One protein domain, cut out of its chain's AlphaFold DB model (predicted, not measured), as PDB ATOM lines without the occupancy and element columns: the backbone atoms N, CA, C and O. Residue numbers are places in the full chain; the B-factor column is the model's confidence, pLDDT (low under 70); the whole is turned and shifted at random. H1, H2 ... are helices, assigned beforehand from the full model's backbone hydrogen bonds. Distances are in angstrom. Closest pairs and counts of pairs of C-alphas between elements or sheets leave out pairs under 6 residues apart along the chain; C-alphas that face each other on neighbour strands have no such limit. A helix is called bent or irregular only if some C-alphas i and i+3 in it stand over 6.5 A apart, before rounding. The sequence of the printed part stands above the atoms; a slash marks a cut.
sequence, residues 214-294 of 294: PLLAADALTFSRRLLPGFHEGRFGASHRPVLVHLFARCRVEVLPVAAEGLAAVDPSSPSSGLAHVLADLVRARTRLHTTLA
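Overview. This is residues 214 to 294 of the 294 residues of an uncharacterized protein of Ilumatobacter sp (UniProt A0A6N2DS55). Four helices run roughly side by side in an open arc, H2 packed on H4, H4 on H5, H5 on H3, with short H1 near H2 and H3. Printed are 81 residues with five named helices, H1 to H5 in order: all helix. The whole is compact, radius of gyration of the C-alphas 11.9 A, spanning 37 by 23 by 21 A.

Along the chain. Find C-alpha 214 at (17.595, 18.167, 95.046), beginning H1, residues 214 to 217. Next come H2, 220 to 232; H3, 238 to 248; H4, 253 to 264; and H5, 273 to 292, 28.3 A long, ending at C-alpha 292 (-2.513, 23.482, 75.539). H3 is irregular, C-alphas 239 and 242 being 7.3 A apart; H2 and H4 only just are, at 6.7 A from C-alpha 226 to 229 and 7.0 A from 254 to 257.

Arrangement. Look at the closest C-alphas: Ala 220 and Val 255, 4.2 A, where H2 touches H4; Ala 238 and Leu 275, 6.6 A, where H3 touches H5 residues 275 to 283 alone; Ala 260 and Ala 280, 4.8 A, in the hairpin H4 and H5, opposite ways at 34 degrees, a shallow tilt only just short of steep. Every O i to N i+4 pair is within hydrogen-bond range in H5, against 6 of 9 in H2, 5 of 7 in H3 and 6 of 8 in H4.

Size, cuts and confidence. The printed part has no cut and no long link; no printed residue is under pLDDT 70.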
ATOM      1  N   PRO A 214      18.656  18.831  94.287       97.56
ATOM      2  CA  PRO A 214      17.595  18.167  95.046       97.56
ATOM      3  C   PRO A 214      16.201  18.776  94.833       97.56
ATOM      4  O   PRO A 214      15.195  18.102  95.047       97.56
ATOM      5  N   LEU A 215      16.121  20.045  94.413       97.62
ATOM      6  CA  LEU A 215      14.851  20.710  94.125       97.62
ATOM      7  C   LEU A 215      14.214  20.222  92.819       97.62
ATOM      8  O   LEU A 215      13.002  20.338  92.675       97.62
ATOM      9  N   LEU A 216      14.974  19.634  91.889       96.75
ATOM     10  CA  LEU A 216      14.416  19.119  90.633       96.75
ATOM     11  C   LEU A 216      13.413  17.981  90.867       96.75
ATOM     12  O   LEU A 216      12.419  17.889  90.150       96.75
ATOM     13  N   ALA A 217      13.646  17.154  91.890       96.56
ATOM     14  CA  ALA A 217      12.776  16.037  92.263       96.56
ATOM     15  C   ALA A 217      11.770  16.379  93.381       96.56
ATOM     16  O   ALA A 217      10.856  15.591  93.653       96.56
ATOM     17  N   ALA A 218      11.931  17.533  94.033       97.56
ATOM     18  CA  ALA A 218      11.107  17.941  95.164       97.56
ATOM     19  C   ALA A 218       9.633  18.130  94.770       97.56
ATOM     20  O   ALA A 218       9.312  18.546  93.657       97.56
ATOM     21  N   ASP A 219       8.728  17.839  95.705       97.88
ATOM     22  CA  ASP A 219       7.326  18.231  95.568       97.88
ATOM     23  C   ASP A 219       7.156  19.763  95.625       97.88
ATOM     24  O   ASP A 219       8.064  20.507  96.013       97.88
ATOM     25  N   ALA A 220       5.967  20.242  95.250       96.94
ATOM     26  CA  ALA A 220       5.666  21.670  95.162       96.94
ATOM     27  C   ALA A 220       5.853  22.421  96.491       96.94
ATOM     28  O   ALA A 220       6.327  23.558  96.496       96.94
ATOM     29  N   LEU A 221       5.514  21.795  97.622       96.31
ATOM     30  CA  LEU A 221       5.626  22.429  98.933       96.31
ATOM     31  C   LEU A 221       7.095  22.567  99.343       96.31
ATOM     32  O   LEU A 221       7.525  23.640  99.763       96.31
ATOM     33  N   THR A 222       7.870  21.494  99.205       97.94
ATOM     34  CA  THR A 222       9.300  21.450  99.518       97.94
ATOM     35  C   THR A 222      10.085  22.405  98.628       97.94
ATOM     36  O   THR A 222      10.944  23.134  99.129       97.94
ATOM     37  N   PHE A 223       9.761  22.449  97.332       98.12
ATOM     38  CA  PHE A 223      10.361  23.378  96.380       98.12
ATOM     39  C   PHE A 223      10.138  24.831  96.815       98.12
ATOM     40  O   PHE A 223      11.096  25.574  97.041       98.12
ATOM     41  N   SER A 224       8.877  25.217  97.015       95.94
ATOM     42  CA  SER A 224       8.500  26.589  97.362       95.94
ATOM     43  C   SER A 224       9.044  27.016  98.724       95.94
ATOM     44  O   SER A 224       9.598  28.108  98.845       95.94
ATOM     45  N   ARG A 225       8.986  26.141  99.742       97.06
ATOM     46  CA  ARG A 225       9.519  26.431 101.088       97.06
ATOM     47  C   ARG A 225      11.025  26.670 101.101       97.06
ATOM     48  O   ARG A 225      11.497  27.411 101.956       97.06
ATOM     49  N   ARG A 226      11.781  26.033 100.204       97.62
ATOM     50  CA  ARG A 226      13.240  26.200 100.130       97.62
ATOM     51  C   ARG A 226      13.653  27.387  99.269       97.62
ATOM     52  O   ARG A 226      14.620  28.060  99.610       97.62
ATOM     53  N   LEU A 227      12.939  27.635  98.172       96.94
ATOM     54  CA  LEU A 227      13.347  28.629  97.186       96.94
ATOM     55  C   LEU A 227      12.787  30.032  97.470       96.94
ATOM     56  O   LEU A 227      13.539  31.003  97.415       96.94
ATOM     57  N   LEU A 228      11.496  30.164  97.798       96.56
ATOM     58  CA  LEU A 228      10.835  31.474  97.916       96.56
ATOM     59  C   LEU A 228      11.427  32.395  98.995       96.56
ATOM     60  O   LEU A 228      11.576  33.584  98.705       96.56
ATOM     61  N   PRO A 229      11.846  31.911 100.186       97.50
ATOM     62  CA  PRO A 229      12.488  32.779 101.173       97.50
ATOM     63  C   PRO A 229      13.703  33.529 100.615       97.50
ATOM     64  O   PRO A 229      13.890  34.699 100.926       97.50
ATOM     65  N   GLY A 230      14.477  32.917  99.710       97.00
ATOM     66  CA  GLY A 230      15.619  33.583  99.076       97.00
ATOM     67  C   GLY A 230      15.236  34.788  98.209       97.00
ATOM     68  O   GLY A 230      16.011  35.737  98.126       97.00
ATOM     69  N   PHE A 231      14.043  34.799  97.607       97.44
ATOM     70  CA  PHE A 231      13.532  35.966  96.875       97.44
ATOM     71  C   PHE A 231      13.042  37.070  97.819       97.44
ATOM     72  O   PHE A 231      13.302  38.250  97.572       97.44
ATOM     73  N   HIS A 232      12.369  36.704  98.911       96.00
ATOM     74  CA  HIS A 232      11.917  37.665  99.922       96.00
ATOM     75  C   HIS A 232      13.092  38.319 100.660       96.00
ATOM     76  O   HIS A 232      13.056  39.511 100.942       96.00
ATOM     77  N   GLU A 233      14.160  37.563 100.906       97.06
ATOM     78  CA  GLU A 233      15.396  38.040 101.536       97.06
ATOM     79  C   GLU A 233      16.332  38.776 100.560       97.06
ATOM     80  O   GLU A 233      17.395  39.245 100.961       97.06
ATOM     81  N   GLY A 234      15.984  38.859  99.271       96.31
ATOM     82  CA  GLY A 234      16.804  39.547  98.274       96.31
ATOM     83  C   GLY A 234      18.103  38.818  97.895       96.31
ATOM     84  O   GLY A 234      19.011  39.434  97.338       96.31
ATOM     85  N   ARG A 235      18.227  37.515  98.190       96.94
ATOM     86  CA  ARG A 235      19.444  36.722  97.922       96.94
ATOM     87  C   ARG A 235      19.663  36.439  96.437       96.94
ATOM     88  O   ARG A 235      20.798  36.222  96.015       96.94
ATOM     89  N   PHE A 236      18.601  36.445  95.631       97.38
ATOM     90  CA  PHE A 236      18.695  36.165  94.200       97.38
ATOM     91  C   PHE A 236      18.759  37.451  93.372       97.38
ATOM     92  O   PHE A 236      17.759  38.137  93.173       97.38
ATOM     93  N   GLY A 237      19.946  37.761  92.856       94.50
ATOM     94  CA  GLY A 237      20.167  38.815  91.860       94.50
ATOM     95  C   GLY A 237      20.262  38.303  90.416       94.50
ATOM     96  O   GLY A 237      20.204  37.101  90.160       94.50
ATOM     97  N   ALA A 238      20.494  39.220  89.471       94.62
ATOM     98  CA  ALA A 238      20.592  38.934  88.033       94.62
ATOM     99  C   ALA A 238      21.618  37.842  87.664       94.62
ATOM    100  O   ALA A 238      21.394  37.094  86.713       94.62
ATOM    101  N   SER A 239      22.700  37.698  88.436       96.12
ATOM    102  CA  SER A 239      23.706  36.638  88.264       96.12
ATOM    103  C   SER A 239      23.141  35.222  88.414       96.12
ATOM    104  O   SER A 239      23.666  34.289  87.814       96.12
ATOM    105  N   HIS A 240      22.046  35.052  89.161       96.94
ATOM    106  CA  HIS A 240      21.395  33.757  89.374       96.94
ATOM    107  C   HIS A 240      20.404  33.401  88.261       96.94
ATOM    108  O   HIS A 240      19.931  32.265  88.207       96.94
ATOM    109  N   ARG A 241      20.078  34.345  87.363       97.06
ATOM    110  CA  ARG A 241      19.055  34.154  86.326       97.06
ATOM    111  C   ARG A 241      19.281  32.892  85.482       97.06
ATOM    112  O   ARG A 241      18.322  32.137  85.364       97.06
ATOM    113  N   PRO A 242      20.476  32.611  84.923       96.69
ATOM    114  CA  PRO A 242      20.659  31.441  84.057       96.69
ATOM    115  C   PRO A 242      20.362  30.124  84.784       96.69
ATOM    116  O   PRO A 242      19.626  29.277  84.283       96.69
ATOM    117  N   VAL A 243      20.869  29.994  86.011       97.12
ATOM    118  CA  VAL A 243      20.680  28.811  86.857       97.12
ATOM    119  C   VAL A 243      19.214  28.620  87.240       97.12
ATOM    120  O   VAL A 243      18.689  27.513  87.150       97.12
ATOM    121  N   LEU A 244      18.534  29.691  87.650       97.69
ATOM    122  CA  LEU A 244      17.133  29.610  88.057       97.69
ATOM    123  C   LEU A 244      16.215  29.330  86.863       97.69
ATOM    124  O   LEU A 244      15.271  28.559  86.999       97.69
ATOM    125  N   VAL A 245      16.522  29.872  85.678       98.06
ATOM    126  CA  VAL A 245      15.826  29.506  84.435       98.06
ATOM    127  C   VAL A 245      15.967  28.007  84.166       98.06
ATOM    128  O   VAL A 245      14.965  27.350  83.896       98.06
ATOM    129  N   HIS A 246      17.170  27.439  84.292       97.62
ATOM    130  CA  HIS A 246      17.377  25.998  84.124       97.62
ATOM    131  C   HIS A 246      16.614  25.168  85.162       97.62
ATOM    132  O   HIS A 246      15.983  24.175  84.801       97.62
ATOM    133  N   LEU A 247      16.627  25.597  86.429       98.06
ATOM    134  CA  LEU A 247      15.892  24.946  87.511       98.06
ATOM    135  C   LEU A 247      14.386  24.906  87.208       98.06
ATOM    136  O   LEU A 247      13.780  23.838  87.245       98.06
ATOM    137  N   PHE A 248      13.781  26.042  86.854       98.06
ATOM    138  CA  PHE A 248      12.349  26.119  86.542       98.06
ATOM    139  C   PHE A 248      11.968  25.426  85.227       98.06
ATOM    140  O   PHE A 248      10.860  24.901  85.106       98.06
ATOM    141  N   ALA A 249      12.888  25.357  84.263       97.50
ATOM    142  CA  ALA A 249      12.707  24.600  83.026       97.50
ATOM    143  C   ALA A 249      12.798  23.073  83.217       97.50
ATOM    144  O   ALA A 249      12.519  22.326  82.279       97.50
ATOM    145  N   ARG A 250      13.234  22.588  84.391       96.94
ATOM    146  CA  ARG A 250      13.450  21.152  84.656       96.94
ATOM    147  C   ARG A 250      12.803  20.630  85.931       96.94
ATOM    148  O   ARG A 250      12.768  19.418  86.118       96.94
ATOM    149  N   CYS A 251      12.260  21.494  86.783       97.19
ATOM    150  CA  CYS A 251      11.484  21.051  87.934       97.19
ATOM    151  C   CYS A 251      10.226  20.287  87.489       97.19
ATOM    152  O   CYS A 251       9.805  20.337  86.326       97.19
ATOM    153  N   ARG A 252       9.605  19.569  88.421       97.12
ATOM    154  CA  ARG A 252       8.364  18.841  88.146       97.12
ATOM    155  C   ARG A 252       7.232  19.796  87.765       97.12
ATOM    156  O   ARG A 252       7.135  20.897  88.303       97.12
ATOM    157  N   VAL A 253       6.359  19.360  86.858       96.25
ATOM    158  CA  VAL A 253       5.254  20.186  86.338       96.25
ATOM    159  C   VAL A 253       4.283  20.575  87.457       96.25
ATOM    160  O   VAL A 253       3.800  21.703  87.495       96.25
ATOM    161  N   GLU A 254       4.082  19.691  88.437       96.81
ATOM    162  CA  GLU A 254       3.244  19.945  89.619       96.81
ATOM    163  C   GLU A 254       3.716  21.138  90.477       96.81
ATOM    164  O   GLU A 254       2.931  21.692  91.243       96.81
ATOM    165  N   VAL A 255       4.986  21.549  90.365       97.81
ATOM    166  CA  VAL A 255       5.541  22.702  91.096       97.81
ATOM    167  C   VAL A 255       5.102  24.032  90.488       97.81
ATOM    168  O   VAL A 255       5.005  25.033  91.202       97.81
ATOM    169  N   LEU A 256       4.833  24.065  89.180       97.44
ATOM    170  CA  LEU A 256       4.690  25.308  88.425       97.44
ATOM    171  C   LEU A 256       3.581  26.233  88.959       97.44
ATOM    172  O   LEU A 256       3.866  27.416  89.143       97.44
ATOM    173  N   PRO A 257       2.358  25.762  89.282       95.88
ATOM    174  CA  PRO A 257       1.309  26.658  89.774       95.88
ATOM    175  C   PRO A 257       1.696  27.357  91.085       95.88
ATOM    176  O   PRO A 257       1.598  28.578  91.186       95.88
ATOM    177  N   VAL A 258       2.221  26.593  92.050       97.00
ATOM    178  CA  VAL A 258       2.619  27.110  93.370       97.00
ATOM    179  C   VAL A 258       3.810  28.061  93.247       97.00
ATOM    180  O   VAL A 258       3.845  29.109  93.890       97.00
ATOM    181  N   ALA A 259       4.782  27.731  92.395       97.12
ATOM    182  CA  ALA A 259       5.927  28.597  92.157       97.12
ATOM    183  C   ALA A 259       5.534  29.918  91.482       97.12
ATOM    184  O   ALA A 259       6.043  30.965  91.874       97.12
ATOM    185  N   ALA A 260       4.636  29.893  90.492       97.00
ATOM    186  CA  ALA A 260       4.168  31.108  89.826       97.00
ATOM    187  C   ALA A 260       3.458  32.055  90.801       97.00
ATOM    188  O   ALA A 260       3.677  33.264  90.738       97.00
ATOM    189  N   GLU A 261       2.627  31.511  91.693       96.88
ATOM    190  CA  GLU A 261       1.948  32.279  92.738       96.88
ATOM    191  C   GLU A 261       2.952  32.870  93.736       96.88
ATOM    192  O   GLU A 261       2.951  34.076  93.974       96.88
ATOM    193  N   GLY A 262       3.876  32.050  94.244       97.50
ATOM    194  CA  GLY A 262       4.899  32.497  95.188       97.50
ATOM    195  C   GLY A 262       5.827  33.575  94.622       97.50
ATOM    196  O   GLY A 262       6.117  34.555  95.300       97.50
ATOM    197  N   LEU A 263       6.256  33.437  93.364       98.06
ATOM    198  CA  LEU A 263       7.084  34.441  92.687       98.06
ATOM    199  C   LEU A 263       6.317  35.747  92.434       98.06
ATOM    200  O   LEU A 263       6.901  36.823  92.528       98.06
ATOM    201  N   ALA A 264       5.015  35.670  92.142       96.69
ATOM    202  CA  ALA A 264       4.167  36.849  91.971       96.69
ATOM    203  C   ALA A 264       3.891  37.592  93.292       96.69
ATOM    204  O   ALA A 264       3.563  38.775  93.258       96.69
ATOM    205  N   ALA A 265       4.037  36.916  94.436       97.25
ATOM    206  CA  ALA A 265       3.871  37.487  95.771       97.25
ATOM    207  C   ALA A 265       5.158  38.115  96.346       97.25
ATOM    208  O   ALA A 265       5.146  38.614  97.474       97.25
ATOM    209  N   VAL A 266       6.278  38.084  95.614       97.75
ATOM    210  CA  VAL A 266       7.521  38.749  96.035       97.75
ATOM    211  C   VAL A 266       7.292  40.259  96.096       97.75
ATOM    212  O   VAL A 266       6.749  40.849  95.164       97.75
ATOM    213  N   ASP A 267       7.717  40.879  97.200       97.25
ATOM    214  CA  ASP A 267       7.574  42.319  97.428       97.25
ATOM    215  C   ASP A 267       8.176  43.109  96.249       97.25
ATOM    216  O   ASP A 267       9.359  42.920  95.939       97.25
ATOM    217  N   PRO A 268       7.411  44.009  95.598       97.19
ATOM    218  CA  PRO A 268       7.911  44.836  94.507       97.19
ATOM    219  C   PRO A 268       9.149  45.671  94.860       97.19
ATOM    220  O   PRO A 268       9.916  46.006  93.959       97.19
ATOM    221  N   SER A 269       9.349  45.995  96.141       96.56
ATOM    222  CA  SER A 269      10.513  46.727  96.652       96.56
ATOM    223  C   SER A 269      11.753  45.851  96.882       96.56
ATOM    224  O   SER A 269      12.851  46.382  97.056       96.56
ATOM    225  N   SER A 270      11.615  44.518  96.843       96.50
ATOM    226  CA  SER A 270      12.743  43.590  96.962       96.50
ATOM    227  C   SER A 270      13.698  43.740  95.771       96.50
ATOM    228  O   SER A 270      13.245  43.795  94.621       96.50
ATOM    229  N   PRO A 271      15.028  43.693  95.984       95.88
ATOM    230  CA  PRO A 271      15.996  43.684  94.885       95.88
ATOM    231  C   PRO A 271      15.825  42.474  93.944       95.88
ATOM    232  O   PRO A 271      16.283  42.512  92.802       95.88
ATOM    233  N   SER A 272      15.141  41.412  94.387       97.50
ATOM    234  CA  SER A 272      14.846  40.222  93.580       97.50
ATOM    235  C   SER A 272      13.546  40.315  92.770       97.50
ATOM    236  O   SER A 272      13.278  39.411  91.978       97.50
ATOM    237  N   SER A 273      12.749  41.381  92.921       97.06
ATOM    238  CA  SER A 273      11.426  41.545  92.289       97.06
ATOM    239  C   SER A 273      11.461  41.373  90.763       97.06
ATOM    240  O   SER A 273      10.717  40.569  90.199       97.06
ATOM    241  N   GLY A 274      12.402  42.039  90.083       97.38
ATOM    242  CA  GLY A 274      12.529  41.937  88.624       97.38
ATOM    243  C   GLY A 274      12.832  40.513  88.147       97.38
ATOM    244  O   GLY A 274      12.253  40.043  87.170       97.38
ATOM    245  N   LEU A 275      13.697  39.789  88.865       98.00
ATOM    246  CA  LEU A 275      13.997  38.392  88.555       98.00
ATOM    247  C   LEU A 275      12.805  37.476  88.858       98.00
ATOM    248  O   LEU A 275      12.516  36.581  88.065       98.00
ATOM    249  N   ALA A 276      12.102  37.708  89.969       98.12
ATOM    250  CA  ALA A 276      10.909  36.951  90.329       98.12
ATOM    251  C   ALA A 276       9.822  37.076  89.254       98.12
ATOM    252  O   ALA A 276       9.267  36.065  88.834       98.12
ATOM    253  N   HIS A 277       9.590  38.285  88.732       97.75
ATOM    254  CA  HIS A 277       8.630  38.522  87.653       97.75
ATOM    255  C   HIS A 277       8.995  37.767  86.367       97.75
ATOM    256  O   HIS A 277       8.157  37.085  85.778       97.75
ATOM    257  N   VAL A 278      10.269  37.826  85.968       97.94
ATOM    258  CA  VAL A 278      10.801  37.113  84.794       97.94
ATOM    259  C   VAL A 278      10.639  35.594  84.943       97.94
ATOM    260  O   VAL A 278      10.240  34.917  83.999       97.94
ATOM    261  N   LEU A 279      10.910  35.042  86.127       98.31
ATOM    262  CA  LEU A 279      10.741  33.609  86.383       98.31
ATOM    263  C   LEU A 279       9.266  33.210  86.507       98.31
ATOM    264  O   LEU A 279       8.898  32.124  86.066       98.31
ATOM    265  N   ALA A 280       8.406  34.076  87.045       98.00
ATOM    266  CA  ALA A 280       6.966  33.844  87.073       98.00
ATOM    267  C   ALA A 280       6.396  33.747  85.650       98.00
ATOM    268  O   ALA A 280       5.560  32.881  85.392       98.00
ATOM    269  N   ASP A 281       6.871  34.582  84.719       97.88
ATOM    270  CA  ASP A 281       6.484  34.487  83.310       97.88
ATOM    271  C   ASP A 281       6.948  33.172  82.664       97.88
ATOM    272  O   ASP A 281       6.129  32.470  82.072       97.88
ATOM    273  N   LEU A 282       8.207  32.762  82.877       98.25
ATOM    274  CA  LEU A 282       8.713  31.454  82.432       98.25
ATOM    275  C   LEU A 282       7.838  30.301  82.940       98.25
ATOM    276  O   LEU A 282       7.449  29.418  82.175       98.25
ATOM    277  N   VAL A 283       7.519  30.303  84.235       98.19
ATOM    278  CA  VAL A 283       6.704  29.258  84.864       98.19
ATOM    279  C   VAL A 283       5.296  29.242  84.267       98.19
ATOM    280  O   VAL A 283       4.779  28.171  83.956       98.19
ATOM    281  N   ARG A 284       4.685  30.409  84.026       97.31
ATOM    282  CA  ARG A 284       3.383  30.508  83.344       97.31
ATOM    283  C   ARG A 284       3.453  30.011  81.901       97.31
ATOM    284  O   ARG A 284       2.542  29.306  81.475       97.31
ATOM    285  N   ALA A 285       4.511  30.340  81.164       97.50
ATOM    286  CA  ALA A 285       4.720  29.869  79.798       97.50
ATOM    287  C   ALA A 285       4.850  28.338  79.747       97.50
ATOM    288  O   ALA A 285       4.202  27.686  78.927       97.50
ATOM    289  N   ARG A 286       5.600  27.752  80.686       97.50
ATOM    290  CA  ARG A 286       5.726  26.297  80.828       97.50
ATOM    291  C   ARG A 286       4.412  25.630  81.243       97.50
ATOM    292  O   ARG A 286       4.089  24.566  80.730       97.50
ATOM    293  N   THR A 287       3.613  26.259  82.106       97.00
ATOM    294  CA  THR A 287       2.260  25.771  82.421       97.00
ATOM    295  C   THR A 287       1.374  25.766  81.172       97.00
ATOM    296  O   THR A 287       0.764  24.741  80.881       97.00
ATOM    297  N   ARG A 288       1.356  26.859  80.390       96.44
ATOM    298  CA  ARG A 288       0.581  26.946  79.135       96.44
ATOM    299  C   ARG A 288       0.977  25.866  78.127       96.44
ATOM    300  O   ARG A 288       0.102  25.279  77.495       96.44
ATOM    301  N   LEU A 289       2.273  25.577  78.001       96.19
ATOM    302  CA  LEU A 289       2.786  24.476  77.175       96.19
ATOM    303  C   LEU A 289       2.104  23.150  77.532       96.19
ATOM    304  O   LEU A 289       1.606  22.467  76.642       96.19
ATOM    305  N   HIS A 290       2.047  22.803  78.820       95.06
ATOM    306  CA  HIS A 290       1.477  21.528  79.271       95.06
ATOM    307  C   HIS A 290      -0.049  21.492  79.214       95.06
ATOM    308  O   HIS A 290      -0.613  20.421  79.010       95.06
ATOM    309  N   THR A 291      -0.730  22.631  79.366       95.31
ATOM    310  CA  THR A 291      -2.200  22.683  79.312       95.31
ATOM    311  C   THR A 291      -2.746  22.718  77.887       95.31
ATOM    312  O   THR A 291      -3.793  22.139  77.635       95.31
ATOM    313  N   THR A 292      -2.061  23.378  76.947       94.25
ATOM    314  CA  THR A 292      -2.513  23.482  75.539       94.25
ATOM    315  C   THR A 292      -2.301  22.194  74.738       94.25
ATOM    316  O   THR A 292      -2.910  22.012  73.687       94.25
ATOM    317  N   LEU A 293      -1.442  21.301  75.237       89.50
ATOM    318  CA  LEU A 293      -1.151  19.980  74.671       89.50
ATOM    319  C   LEU A 293      -1.705  18.826  75.531       89.50
ATOM    320  O   LEU A 293      -1.316  17.672  75.321       89.50
ATOM    321  N   ALA A 294      -2.559  19.134  76.516       83.69
ATOM    322  CA  ALA A 294      -3.199  18.154  77.393       83.69
ATOM    323  C   ALA A 294      -4.253  17.324  76.653       83.69
ATOM    324  O   ALA A 294      -4.282  16.105  76.946       83.69
TER     325      ALA A 294